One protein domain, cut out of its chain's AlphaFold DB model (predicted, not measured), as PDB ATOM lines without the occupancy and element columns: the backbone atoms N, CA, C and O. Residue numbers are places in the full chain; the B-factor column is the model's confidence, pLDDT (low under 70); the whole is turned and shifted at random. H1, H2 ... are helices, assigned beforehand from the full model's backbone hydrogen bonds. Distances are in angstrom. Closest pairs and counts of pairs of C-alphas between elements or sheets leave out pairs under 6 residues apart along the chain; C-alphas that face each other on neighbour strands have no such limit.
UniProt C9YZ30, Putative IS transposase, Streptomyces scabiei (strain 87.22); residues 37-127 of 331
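This is residues 37 to 127 of the 331 residues of the protein "Putative IS transposase" of Streptomyces scabiei (strain 87.22) (UniProt C9YZ30). What is the main picture? H3 and H4 make the core, set about at right angles to each other and touching through residues 89 to 93 of H3 and 116 to 120 of H4, with H2 near H3 and the short H1 close to His 86, where H3 begins. Three long stretches without a named element link the helices in loops. What is it built of? The printed part has 91 residues with four named helices, in the order H1, H2, H3, H4, and no named strand; its class is all helix, though under half of the residues, 40 of 91, are in named elements. How is it shaped? It is compact and rounded, with a radius of gyration of the C-alphas of 12.9 A and spans of 34 by 28 by 27 A.

Where does H1, residues 37 to 40, stand to H3, residues 86 to 99? They are close but not clearly touching, with the C-alphas of Val 37 and His 86 closest at 6.8 A. Where is H2, residues 58 to 66? It is close to H3 but not clearly touching: the closest C-alphas, of Trp 61 and Arg 87, are 7.3 A apart. Their tilt of 68 degrees, opposite ways, is steep, only just short of about perpendicular. Which helices touch? H3, with residues 89 to 93 alone, touches H4, residues 113 to 125, with residues 116 to 120 alone; they are about perpendicular at 85 degrees, and the C-alphas of Met 89 and Val 116 are closest at 6.1 A. H1 and H2, H1 and H4, and H2 and H4 are apart. What do the backbones show? Every O i to N i+4 pair in H2, H3 and H4 is within hydrogen-bond range; H1 is too short for such a pair, and its one O i to N i+3 pair is not within range.

Where does H1 begin? C-alpha 37 is at (-43.106, 37.202, 21.351), and H1 is 5.3 A long from first to last C-alpha. How long are the others? By the same measure H2 has 12.1 A, H3 19.5 A and H4 18.2 A. Where does H4 end? C-alpha 125 is at (-51.125, 47.112, 35.727).

How large is it? The two C-alphas farthest apart, of Pro 53 and Lys 76, are 35.3 A apart. Are there cuts or long links? The printed part has no cut; the links H1 to H2, H2 to H3 and H3 to H4 are long, with 17, 19 and 13 residues. Where is confidence low? The mean pLDDT of the printed part is 88.5, and residues 44 to 47 are under 70.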
ATOM      1  N   VAL A  37     -43.172  36.372  22.569       84.44
ATOM      2  CA  VAL A  37     -43.106  37.202  21.351       84.44
ATOM      3  C   VAL A  37     -42.367  36.498  20.213       84.44
ATOM      4  O   VAL A  37     -42.807  36.590  19.077       84.44
ATOM      5  N   HIS A  38     -41.297  35.746  20.499       82.06
ATOM      6  CA  HIS A  38     -40.609  34.950  19.473       82.06
ATOM      7  C   HIS A  38     -41.464  33.776  18.986       82.06
ATOM      8  O   HIS A  38     -41.381  33.410  17.820       82.06
ATOM      9  N   ARG A  39     -42.276  33.182  19.872       81.38
ATOM     10  CA  ARG A  39     -43.123  32.030  19.528       81.38
ATOM     11  C   ARG A  39     -44.450  32.412  18.868       81.38
ATOM     12  O   ARG A  39     -44.928  31.664  18.026       81.38
ATOM     13  N   PHE A  40     -45.056  33.529  19.269       80.81
ATOM     14  CA  PHE A  40     -46.449  33.861  18.932       80.81
ATOM     15  C   PHE A  40     -46.673  35.325  18.521       80.81
ATOM     16  O   PHE A  40     -47.800  35.697  18.203       80.81
ATOM     17  N   GLY A  41     -45.650  36.179  18.600       71.88
ATOM     18  CA  GLY A  41     -45.769  37.618  18.359       71.88
ATOM     19  C   GLY A  41     -45.194  38.070  17.017       71.88
ATOM     20  O   GLY A  41     -44.697  37.281  16.218       71.88
ATOM     21  N   SER A  42     -45.238  39.384  16.794       70.06
ATOM     22  CA  SER A  42     -44.657  40.050  15.623       70.06
ATOM     23  C   SER A  42     -43.361  40.745  16.025       70.06
ATOM     24  O   SER A  42     -43.357  41.935  16.339       70.06
ATOM     25  N   LEU A  43     -42.264  39.987  16.080       73.88
ATOM     26  CA  LEU A  43     -40.974  40.499  16.536       73.88
ATOM     27  C   LEU A  43     -40.470  41.629  15.620       73.88
ATOM     28  O   LEU A  43     -40.253  41.428  14.426       73.88
ATOM     29  N   ALA A  44     -40.242  42.807  16.197       64.44
ATOM     30  CA  ALA A  44     -39.572  43.904  15.523       64.44
ATOM     31  C   ALA A  44     -38.111  43.521  15.213       64.44
ATOM     32  O   ALA A  44     -37.447  42.907  16.056       64.44
ATOM     33  N   PRO A  45     -37.580  43.888  14.034       53.91
ATOM     34  CA  PRO A  45     -36.192  43.620  13.688       53.91
ATOM     35  C   PRO A  45     -35.250  44.341  14.658       53.91
ATOM     36  O   PRO A  45     -35.410  45.526  14.944       53.91
ATOM     37  N   GLY A  46     -34.255  43.619  15.170       56.56
ATOM     38  CA  GLY A  46     -33.266  44.165  16.095       56.56
ATOM     39  C   GLY A  46     -32.781  43.110  17.078       56.56
ATOM     40  O   GLY A  46     -33.568  42.373  17.670       56.56
ATOM     41  N   ARG A  47     -31.462  43.007  17.233       63.25
ATOM     42  CA  ARG A  47     -30.824  42.035  18.121       63.25
ATOM     43  C   ARG A  47     -29.842  42.762  19.010       63.25
ATOM     44  O   ARG A  47     -28.900  43.376  18.523       63.25
ATOM     45  N   ARG A  48     -30.068  42.668  20.315       78.25
ATOM     46  CA  ARG A  48     -29.142  43.160  21.325       78.25
ATOM     47  C   ARG A  48     -28.318  41.983  21.837       78.25
ATOM     48  O   ARG A  48     -28.888  41.016  22.340       78.25
ATOM     49  N   ALA A  49     -26.996  42.062  21.705       74.69
ATOM     50  CA  ALA A  49     -26.098  41.140  22.393       74.69
ATOM     51  C   ALA A  49     -26.066  41.491  23.889       74.69
ATOM     52  O   ALA A  49     -25.990  42.671  24.233       74.69
ATOM     53  N   ALA A  50     -26.121  40.489  24.769       76.62
ATOM     54  CA  ALA A  50     -25.979  40.722  26.204       76.62
ATOM     55  C   ALA A  50     -24.588  41.313  26.494       76.62
ATOM     56  O   ALA A  50     -23.570  40.749  26.095       76.62
ATOM     57  N   CYS A  51     -24.546  42.464  27.158       81.12
ATOM     58  CA  CYS A  51     -23.323  43.242  27.368       81.12
ATOM     59  C   CYS A  51     -23.247  43.921  28.748       81.12
ATOM     60  O   CYS A  51     -22.181  44.416  29.126       81.12
ATOM     61  N   TYR A  52     -24.333  43.915  29.531       87.06
ATOM     62  CA  TYR A  52     -24.376  44.514  30.865       87.06
ATOM     63  C   TYR A  52     -24.344  43.455  31.973       87.06
ATOM     64  O   TYR A  52     -24.970  42.405  31.852       87.06
ATOM     65  N   PRO A  53     -23.704  43.741  33.124       86.44
ATOM     66  CA  PRO A  53     -23.776  42.869  34.301       86.44
ATOM     67  C   PRO A  53     -25.202  42.635  34.836       86.44
ATOM     68  O   PRO A  53     -25.439  41.669  35.559       86.44
ATOM     69  N   SER A  54     -26.159  43.502  34.498       90.44
ATOM     70  CA  SER A  54     -27.576  43.322  34.828       90.44
ATOM     71  C   SER A  54     -28.311  42.355  33.896       90.44
ATOM     72  O   SER A  54     -29.384  41.880  34.277       90.44
ATOM     73  N   ASP A  55     -27.755  42.054  32.718       91.12
ATOM     74  CA  ASP A  55     -28.379  41.161  31.738       91.12
ATOM     75  C   ASP A  55     -28.426  39.726  32.261       91.12
ATOM     76  O   ASP A  55     -27.476  39.238  32.888       91.12
ATOM     77  N   MET A  56     -29.528  39.041  31.972       91.75
ATOM     78  CA  MET A  56     -29.684  37.616  32.245       91.75
ATOM     79  C   MET A  56     -28.654  36.786  31.481       91.75
ATOM     80  O   MET A  56     -28.519  36.921  30.260       91.75
ATOM     81  N   THR A  57     -27.986  35.861  32.177       89.19
ATOM     82  CA  THR A  57     -27.359  34.707  31.514       89.19
ATOM     83  C   THR A  57     -28.432  33.811  30.890       89.19
ATOM     84  O   THR A  57     -29.623  33.965  31.167       89.19
ATOM     85  N   ASP A  58     -28.036  32.850  30.060       88.56
ATOM     86  CA  ASP A  58     -28.991  31.883  29.504       88.56
ATOM     87  C   ASP A  58     -29.615  30.994  30.592       88.56
ATOM     88  O   ASP A  58     -30.803  30.691  30.522       88.56
ATOM     89  N   ALA A  59     -28.856  30.664  31.642       90.75
ATOM     90  CA  ALA A  59     -29.366  29.940  32.805       90.75
ATOM     91  C   ALA A  59     -30.403  30.766  33.585       90.75
ATOM     92  O   ALA A  59     -31.480  30.267  33.901       90.75
ATOM     93  N   GLU A  60     -30.136  32.054  33.832       93.94
ATOM     94  CA  GLU A  60     -31.132  32.954  34.434       93.94
ATOM     95  C   GLU A  60     -32.373  33.103  33.554       93.94
ATOM     96  O   GLU A  60     -33.498  33.111  34.059       93.94
ATOM     97  N   TRP A  61     -32.176  33.225  32.238       93.75
ATOM     98  CA  TRP A  61     -33.275  33.338  31.291       93.75
ATOM     99  C   TRP A  61     -34.158  32.091  31.304       93.75
ATOM    100  O   TRP A  61     -35.373  32.244  31.275       93.75
ATOM    101  N   ALA A  62     -33.588  30.887  31.392       93.62
ATOM    102  CA  ALA A  62     -34.359  29.649  31.466       93.62
ATOM    103  C   ALA A  62     -35.312  29.637  32.677       93.62
ATOM    104  O   ALA A  62     -36.503  29.362  32.518       93.62
ATOM    105  N   GLU A  63     -34.824  30.033  33.857       96.31
ATOM    106  CA  GLU A  63     -35.637  30.145  35.078       96.31
ATOM    107  C   GLU A  63     -36.753  31.192  34.926       96.31
ATOM    108  O   GLU A  63     -37.931  30.923  35.175       96.31
ATOM    109  N   VAL A  64     -36.400  32.394  34.455       96.81
ATOM    110  CA  VAL A  64     -37.360  33.493  34.251       96.81
ATOM    111  C   VAL A  64     -38.392  33.139  33.184       96.81
ATOM    112  O   VAL A  64     -39.569  33.470  33.328       96.81
ATOM    113  N   ARG A  65     -37.978  32.462  32.114       94.62
ATOM    114  CA  ARG A  65     -38.849  32.050  31.017       94.62
ATOM    115  C   ARG A  65     -39.864  31.013  31.468       94.62
ATOM    116  O   ARG A  65     -41.030  31.145  31.084       94.62
ATOM    117  N   ALA A  66     -39.434  30.017  32.241       94.94
ATOM    118  CA  ALA A  66     -40.303  28.979  32.786       94.94
ATOM    119  C   ALA A  66     -41.349  29.572  33.743       94.94
ATOM    120  O   ALA A  66     -42.523  29.211  33.686       94.94
ATOM    121  N   ALA A  67     -40.950  30.556  34.550       96.94
ATOM    122  CA  ALA A  67     -41.831  31.255  35.481       96.94
ATOM    123  C   ALA A  67     -42.627  32.418  34.852       96.94
ATOM    124  O   ALA A  67     -43.406  33.069  35.544       96.94
ATOM    125  N   MET A  68     -42.458  32.716  33.561       94.56
ATOM    126  CA  MET A  68     -43.032  33.918  32.953       94.56
ATOM    127  C   MET A  68     -44.572  33.882  32.932       94.56
ATOM    128  O   MET A  68     -45.142  32.935  32.370       94.56
ATOM    129  N   PRO A  69     -45.254  34.924  33.454       92.69
ATOM    130  CA  PRO A  69     -46.694  35.092  33.291       92.69
ATOM    131  C   PRO A  69     -47.099  35.053  31.822       92.69
ATOM    132  O   PRO A  69     -46.361  35.511  30.944       92.69
ATOM    133  N   VAL A  70     -48.280  34.505  31.544       89.06
ATOM    134  CA  VAL A  70     -48.816  34.496  30.181       89.06
ATOM    135  C   VAL A  70     -49.389  35.889  29.889       89.06
ATOM    136  O   VAL A  70     -50.316  36.309  30.585       89.06
ATOM    137  N   PRO A  71     -48.877  36.620  28.883       85.44
ATOM    138  CA  PRO A  71     -49.349  37.970  28.605       85.44
ATOM    139  C   PRO A  71     -50.832  38.004  28.223       85.44
ATOM    140  O   PRO A  71     -51.312  37.149  27.475       85.44
ATOM    141  N   ALA A  72     -51.541  39.048  28.650       84.62
ATOM    142  CA  ALA A  72     -52.973  39.220  28.398       84.62
ATOM    143  C   ALA A  72     -53.345  39.177  26.904       84.62
ATOM    144  O   ALA A  72     -54.385  38.617  26.551       84.62
ATOM    145  N   TRP A  73     -52.482  39.702  26.025       81.69
ATOM    146  CA  TRP A  73     -52.706  39.688  24.574       81.69
ATOM    147  C   TRP A  73     -52.725  38.265  24.004       81.69
ATOM    148  O   TRP A  73     -53.518  37.977  23.110       81.69
ATOM    149  N   LEU A  74     -51.917  37.353  24.558       84.50
ATOM    150  CA  LEU A  74     -51.888  35.953  24.133       84.50
ATOM    151  C   LEU A  74     -53.151  35.210  24.590       84.50
ATOM    152  O   LEU A  74     -53.653  34.338  23.889       84.50
ATOM    153  N   LEU A  75     -53.716  35.618  25.728       83.50
ATOM    154  CA  LEU A  75     -54.982  35.102  26.251       83.50
ATOM    155  C   LEU A  75     -56.220  35.739  25.597       83.50
ATOM    156  O   LEU A  75     -57.334  35.473  26.042       83.50
ATOM    157  N   LYS A  76     -56.052  36.609  24.589       80.50
ATOM    158  CA  LYS A  76     -57.133  37.421  23.990       80.50
ATOM    159  C   LYS A  76     -57.924  38.238  25.025       80.50
ATOM    160  O   LYS A  76     -59.074  38.596  24.798       80.50
ATOM    161  N   ARG A  77     -57.293  38.573  26.155       76.00
ATOM    162  CA  ARG A  77     -57.869  39.384  27.244       76.00
ATOM    163  C   ARG A  77     -57.552  40.879  27.098       76.00
ATOM    164  O   ARG A  77     -57.761  41.648  28.031       76.00
ATOM    165  N   GLY A  78     -57.053  41.286  25.929       72.00
ATOM    166  CA  GLY A  78     -56.830  42.680  25.545       72.00
ATOM    167  C   GLY A  78     -55.388  43.003  25.147       72.00
ATOM    168  O   GLY A  78     -54.451  42.270  25.458       72.00
ATOM    169  N   GLY A  79     -55.225  44.141  24.467       73.94
ATOM    170  CA  GLY A  79     -53.936  44.653  23.989       73.94
ATOM    171  C   GLY A  79     -53.533  44.144  22.600       73.94
ATOM    172  O   GLY A  79     -54.006  43.113  22.128       73.94
ATOM    173  N   ARG A  80     -52.650  44.894  21.932       75.88
ATOM    174  CA  ARG A  80     -51.994  44.446  20.693       75.88
ATOM    175  C   ARG A  80     -50.862  43.467  21.033       75.88
ATOM    176  O   ARG A  80     -50.271  43.615  22.107       75.88
ATOM    177  N   PRO A  81     -50.531  42.520  20.136       76.56
ATOM    178  CA  PRO A  81     -49.347  41.685  20.286       76.56
ATOM    179  C   PRO A  81     -48.102  42.527  20.564       76.56
ATOM    180  O   PRO A  81     -47.899  43.585  19.964       76.56
ATOM    181  N   GLU A  82     -47.278  42.065  21.500       83.25
ATOM    182  CA  GLU A  82     -46.025  42.741  21.819       83.25
ATOM    183  C   GLU A  82     -45.018  42.577  20.678       83.25
ATOM    184  O   GLU A  82     -44.895  41.501  20.096       83.25
ATOM    185  N   ALA A  83     -44.295  43.657  20.372       81.94
ATOM    186  CA  ALA A  83     -43.355  43.705  19.252       81.94
ATOM    187  C   ALA A  83     -41.886  43.525  19.669       81.94
ATOM    188  O   ALA A  83     -41.022  43.328  18.824       81.94
ATOM    189  N   TYR A  84     -41.573  43.585  20.966       87.44
ATOM    190  CA  TYR A  84     -40.200  43.474  21.462       87.44
ATOM    191  C   TYR A  84     -39.963  42.143  22.166       87.44
ATOM    192  O   TYR A  84     -40.826  41.628  22.875       87.44
ATOM    193  N   CYS A  85     -38.751  41.609  22.026       88.69
ATOM    194  CA  CYS A  85     -38.300  40.450  22.785       88.69
ATOM    195  C   CYS A  85     -38.487  40.670  24.296       88.69
ATOM    196  O   CYS A  85     -37.886  41.585  24.860       88.69
ATOM    197  N   HIS A  86     -39.240  39.796  24.979       90.75
ATOM    198  CA  HIS A  86     -39.401  39.907  26.434       90.75
ATOM    199  C   HIS A  86     -38.068  39.864  27.182       90.75
ATOM    200  O   HIS A  86     -37.896  40.665  28.087       90.75
ATOM    201  N   ARG A  87     -37.111  39.000  26.804       92.69
ATOM    202  CA  ARG A  87     -35.786  38.973  27.455       92.69
ATOM    203  C   ARG A  87     -35.139  40.354  27.427       92.69
ATOM    204  O   ARG A  87     -34.732  40.852  28.464       92.69
ATOM    205  N   THR A  88     -35.159  41.011  26.270       92.25
ATOM    206  CA  THR A  88     -34.615  42.361  26.092       92.25
ATOM    207  C   THR A  88     -35.367  43.413  26.912       92.25
ATOM    208  O   THR A  88     -34.730  44.259  27.531       92.25
ATOM    209  N   MET A  89     -36.703  43.366  26.946       94.50
ATOM    210  CA  MET A  89     -37.506  44.304  27.747       94.50
ATOM    211  C   MET A  89     -37.267  44.114  29.248       94.50
ATOM    212  O   MET A  89     -37.132  45.086  29.987       94.50
ATOM    213  N   LEU A  90     -37.162  42.860  29.692       96.25
ATOM    214  CA  LEU A  90     -36.846  42.500  31.069       96.25
ATOM    215  C   LEU A  90     -35.432  42.938  31.440       96.25
ATOM    216  O   LEU A  90     -35.267  43.577  32.470       96.25
ATOM    217  N   ASP A  91     -34.432  42.677  30.597       95.88
ATOM    218  CA  ASP A  91     -33.057  43.140  30.808       95.88
ATOM    219  C   ASP A  91     -32.977  44.674  30.892       95.88
ATOM    220  O   ASP A  91     -32.250  45.194  31.735       95.88
ATOM    221  N   ALA A  92     -33.777  45.405  30.108       96.94
ATOM    222  CA  ALA A  92     -33.844  46.866  30.181       96.94
ATOM    223  C   ALA A  92     -34.413  47.359  31.526       96.94
ATOM    224  O   ALA A  92     -33.850  48.260  32.153       96.94
ATOM    225  N   VAL A  93     -35.501  46.749  32.016       98.25
ATOM    226  CA  VAL A  93     -36.055  47.072  33.344       98.25
ATOM    227  C   VAL A  93     -35.076  46.670  34.450       98.25
ATOM    228  O   VAL A  93     -34.838  47.448  35.375       98.25
ATOM    229  N   ARG A  94     -34.445  45.495  34.335       97.25
ATOM    230  CA  ARG A  94     -33.410  45.033  35.267       97.25
ATOM    231  C   ARG A  94     -32.236  46.003  35.315       97.25
ATOM    232  O   ARG A  94     -31.790  46.338  36.406       97.25
ATOM    233  N   TYR A  95     -31.773  46.492  34.165       97.25
ATOM    234  CA  TYR A  95     -30.716  47.498  34.083       97.25
ATOM    235  C   TYR A  95     -31.103  48.765  34.847       97.25
ATOM    236  O   TYR A  95     -30.306  49.264  35.644       97.25
ATOM    237  N   LEU A  96     -32.328  49.259  34.651       98.25
ATOM    238  CA  LEU A  96     -32.825  50.438  35.355       98.25
ATOM    239  C   LEU A  96     -32.875  50.240  36.873       98.25
ATOM    240  O   LEU A  96     -32.437  51.116  37.618       98.25
ATOM    241  N   VAL A  97     -33.366  49.090  37.334       98.12
ATOM    242  CA  VAL A  97     -33.519  48.784  38.765       98.12
ATOM    243  C   VAL A  97     -32.167  48.551  39.450       98.12
ATOM    244  O   VAL A  97     -31.905  49.113  40.515       98.12
ATOM    245  N   ASP A  98     -31.284  47.773  38.825       96.25
ATOM    246  CA  ASP A  98     -29.957  47.435  39.354       96.25
ATOM    247  C   ASP A  98     -29.058  48.686  39.421       96.25
ATOM    248  O   ASP A  98     -28.451  48.959  40.459       96.25
ATOM    249  N   ASN A  99     -29.063  49.518  38.370       95.81
ATOM    250  CA  ASN A  99     -28.167  50.674  38.252       95.81
ATOM    251  C   ASN A  99     -28.765  52.003  38.743       95.81
ATOM    252  O   ASN A  99     -28.015  52.944  39.002       95.81
ATOM    253  N   GLY A 100     -30.089  52.104  38.894       96.00
ATOM    254  CA  GLY A 100     -30.761  53.311  39.388       96.00
ATOM    255  C   GLY A 100     -30.827  54.469  38.386       96.00
ATOM    256  O   GLY A 100     -31.081  55.604  38.785       96.00
ATOM    257  N   VAL A 101     -30.604  54.219  37.091       95.94
ATOM    258  CA  VAL A 101     -30.591  55.276  36.064       95.94
ATOM    259  C   VAL A 101     -31.974  55.909  35.869       95.94
ATOM    260  O   VAL A 101     -33.006  55.297  36.146       95.94
ATOM    261  N   LYS A 102     -32.014  57.146  35.359       96.12
ATOM    262  CA  LYS A 102     -33.262  57.770  34.885       96.12
ATOM    263  C   LYS A 102     -33.796  56.993  33.675       96.12
ATOM    264  O   LYS A 102     -33.007  56.500  32.878       96.12
ATOM    265  N   TRP A 103     -35.117  56.956  33.489       95.75
ATOM    266  CA  TRP A 103     -35.747  56.295  32.334       95.75
ATOM    267  C   TRP A 103     -35.171  56.768  30.992       95.75
ATOM    268  O   TRP A 103     -34.812  55.951  30.154       95.75
ATOM    269  N   THR A 104     -35.004  58.081  30.817       95.94
ATOM    270  CA  THR A 104     -34.438  58.687  29.599       95.94
ATOM    271  C   THR A 104     -32.946  58.416  29.403       95.94
ATOM    272  O   THR A 104     -32.427  58.674  28.323       95.94
ATOM    273  N   ALA A 105     -32.263  57.903  30.429       96.44
ATOM    274  CA  ALA A 105     -30.856  57.522  30.401       96.44
ATOM    275  C   ALA A 105     -30.664  56.003  30.245       96.44
ATOM    276  O   ALA A 105     -29.571  55.492  30.495       96.44
ATOM    277  N   LEU A 106     -31.717  55.267  29.859       96.25
ATOM    278  CA  LEU A 106     -31.562  53.892  29.397       96.25
ATOM    279  C   LEU A 106     -30.570  53.855  28.219       96.25
ATOM    280  O   LEU A 106     -30.680  54.689  27.317       96.25
ATOM    281  N   PRO A 107     -29.603  52.920  28.221       94.38
ATOM    282  CA  PRO A 107     -28.655  52.779  27.127       94.38
ATOM    283  C   PRO A 107     -29.318  52.611  25.757       94.38
ATOM    284  O   PRO A 107     -30.371  51.990  25.630       94.38
ATOM    285  N   VAL A 108     -28.679  53.171  24.727       90.12
ATOM    286  CA  VAL A 108     -29.229  53.272  23.362       90.12
ATOM    287  C   VAL A 108     -29.338  51.937  22.621       90.12
ATOM    288  O   VAL A 108     -30.003  51.865  21.595       90.12
ATOM    289  N   ASP A 109     -28.678  50.890  23.113       89.00
ATOM    290  CA  ASP A 109     -28.778  49.523  22.595       89.00
ATOM    291  C   ASP A 109     -30.020  48.779  23.118       89.00
ATOM    292  O   ASP A 109     -30.414  47.761  22.541       89.00
ATOM    293  N   PHE A 110     -30.665  49.269  24.184       91.62
ATOM    294  CA  PHE A 110     -31.998  48.817  24.574       91.62
ATOM    295  C   PHE A 110     -33.085  49.440  23.681       91.62
ATOM    296  O   PHE A 110     -32.870  50.486  23.064       91.62
ATOM    297  N   PRO A 111     -34.291  48.838  23.623       91.12
ATOM    298  CA  PRO A 111     -35.446  49.471  23.002       91.12
ATOM    299  C   PRO A 111     -35.666  50.888  23.533       91.12
ATOM    300  O   PRO A 111     -35.378  51.179  24.696       91.12
ATOM    301  N   TYR A 112     -36.221  51.755  22.681       92.50
ATOM    302  CA  TYR A 112     -36.491  53.151  23.021       92.50
ATOM    303  C   TYR A 112     -37.153  53.270  24.400       92.50
ATOM    304  O   TYR A 112     -38.140  52.585  24.679       92.50
ATOM    305  N   TRP A 113     -36.624  54.145  25.262       95.31
ATOM    306  CA  TRP A 113     -36.960  54.175  26.691       95.31
ATOM    307  C   TRP A 113     -38.466  54.229  26.976       95.31
ATOM    308  O   TRP A 113     -38.930  53.637  27.949       95.31
ATOM    309  N   ARG A 114     -39.246  54.909  26.124       96.00
ATOM    310  CA  ARG A 114     -40.702  55.007  26.277       96.00
ATOM    311  C   ARG A 114     -41.380  53.654  26.074       96.00
ATOM    312  O   ARG A 114     -42.287  53.331  26.826       96.00
ATOM    313  N   ALA A 115     -40.900  52.837  25.137       94.19
ATOM    314  CA  ALA A 115     -41.399  51.479  24.946       94.19
ATOM    315  C   ALA A 115     -41.115  50.602  26.176       94.19
ATOM    316  O   ALA A 115     -41.993  49.866  26.626       94.19
ATOM    317  N   VAL A 116     -39.916  50.720  26.762       96.38
ATOM    318  CA  VAL A 116     -39.558  50.017  28.009       96.38
ATOM    319  C   VAL A 116     -40.426  50.498  29.174       96.38
ATOM    320  O   VAL A 116     -40.936  49.688  29.948       96.38
ATOM    321  N   TYR A 117     -40.659  51.806  29.276       97.00
ATOM    322  CA  TYR A 117     -41.528  52.384  30.295       97.00
ATOM    323  C   TYR A 117     -42.991  51.941  30.142       97.00
ATOM    324  O   TYR A 117     -43.640  51.592  31.127       97.00
ATOM    325  N   ASP A 118     -43.516  51.893  28.918       95.25
ATOM    326  CA  ASP A 118     -44.874  51.419  28.650       95.25
ATOM    327  C   ASP A 118     -45.013  49.918  28.938       95.25
ATOM    328  O   ASP A 118     -46.022  49.489  29.497       95.25
ATOM    329  N   PHE A 119     -43.986  49.114  28.651       94.81
ATOM    330  CA  PHE A 119     -43.911  47.722  29.104       94.81
ATOM    331  C   PHE A 119     -43.946  47.614  30.627       94.81
ATOM    332  O   PHE A 119     -44.789  46.890  31.152       94.81
ATOM    333  N   PHE A 120     -43.117  48.382  31.340       97.12
ATOM    334  CA  PHE A 120     -43.119  48.422  32.804       97.12
ATOM    335  C   PHE A 120     -44.498  48.806  33.359       97.12
ATOM    336  O   PHE A 120     -45.020  48.144  34.255       97.12
ATOM    337  N   ARG A 121     -45.140  49.837  32.795       96.12
ATOM    338  CA  ARG A 121     -46.478  50.281  33.213       96.12
ATOM    339  C   ARG A 121     -47.547  49.217  32.998       96.12
ATOM    340  O   ARG A 121     -48.418  49.078  33.858       96.12
ATOM    341  N   ARG A 122     -47.494  48.496  31.873       93.94
ATOM    342  CA  ARG A 122     -48.393  47.365  31.600       93.94
ATOM    343  C   ARG A 122     -48.141  46.222  32.576       93.94
ATOM    344  O   ARG A 122     -49.092  45.743  33.175       93.94
ATOM    345  N   TRP A 123     -46.882  45.841  32.790       95.25
ATOM    346  CA  TRP A 123     -46.511  44.799  33.751       95.25
ATOM    347  C   TRP A 123     -46.978  45.124  35.161       95.25
ATOM    348  O   TRP A 123     -47.530  44.255  35.822       95.25
ATOM    349  N   ARG A 124     -46.860  46.385  35.584       96.00
ATOM    350  CA  ARG A 124     -47.461  46.840  36.836       96.00
ATOM    351  C   ARG A 124     -48.973  46.663  36.828       96.00
ATOM    352  O   ARG A 124     -49.521  46.178  37.804       96.00
ATOM    353  N   ALA A 125     -49.658  47.116  35.775       94.31
ATOM    354  CA  ALA A 125     -51.125  47.112  35.727       94.31
ATOM    355  C   ALA A 125     -51.730  45.702  35.841       94.31
ATOM    356  O   ALA A 125     -52.830  45.569  36.365       94.31
ATOM    357  N   TYR A 126     -51.005  44.679  35.384       93.38
ATOM    358  CA  TYR A 126     -51.378  43.268  35.524       93.38
ATOM    359  C   TYR A 126     -50.656  42.545  36.674       93.38
ATOM    360  O   TYR A 126     -50.802  41.338  36.814       93.38
ATOM    361  N   ASP A 127     -49.860  43.266  37.466       94.19
ATOM    362  CA  ASP A 127     -49.035  42.743  38.558       94.19
ATOM    363  C   ASP A 127     -48.084  41.585  38.174       94.19
ATOM    364  O   ASP A 127     -47.713  40.728  38.977       94.19
TER     365      ASP A 127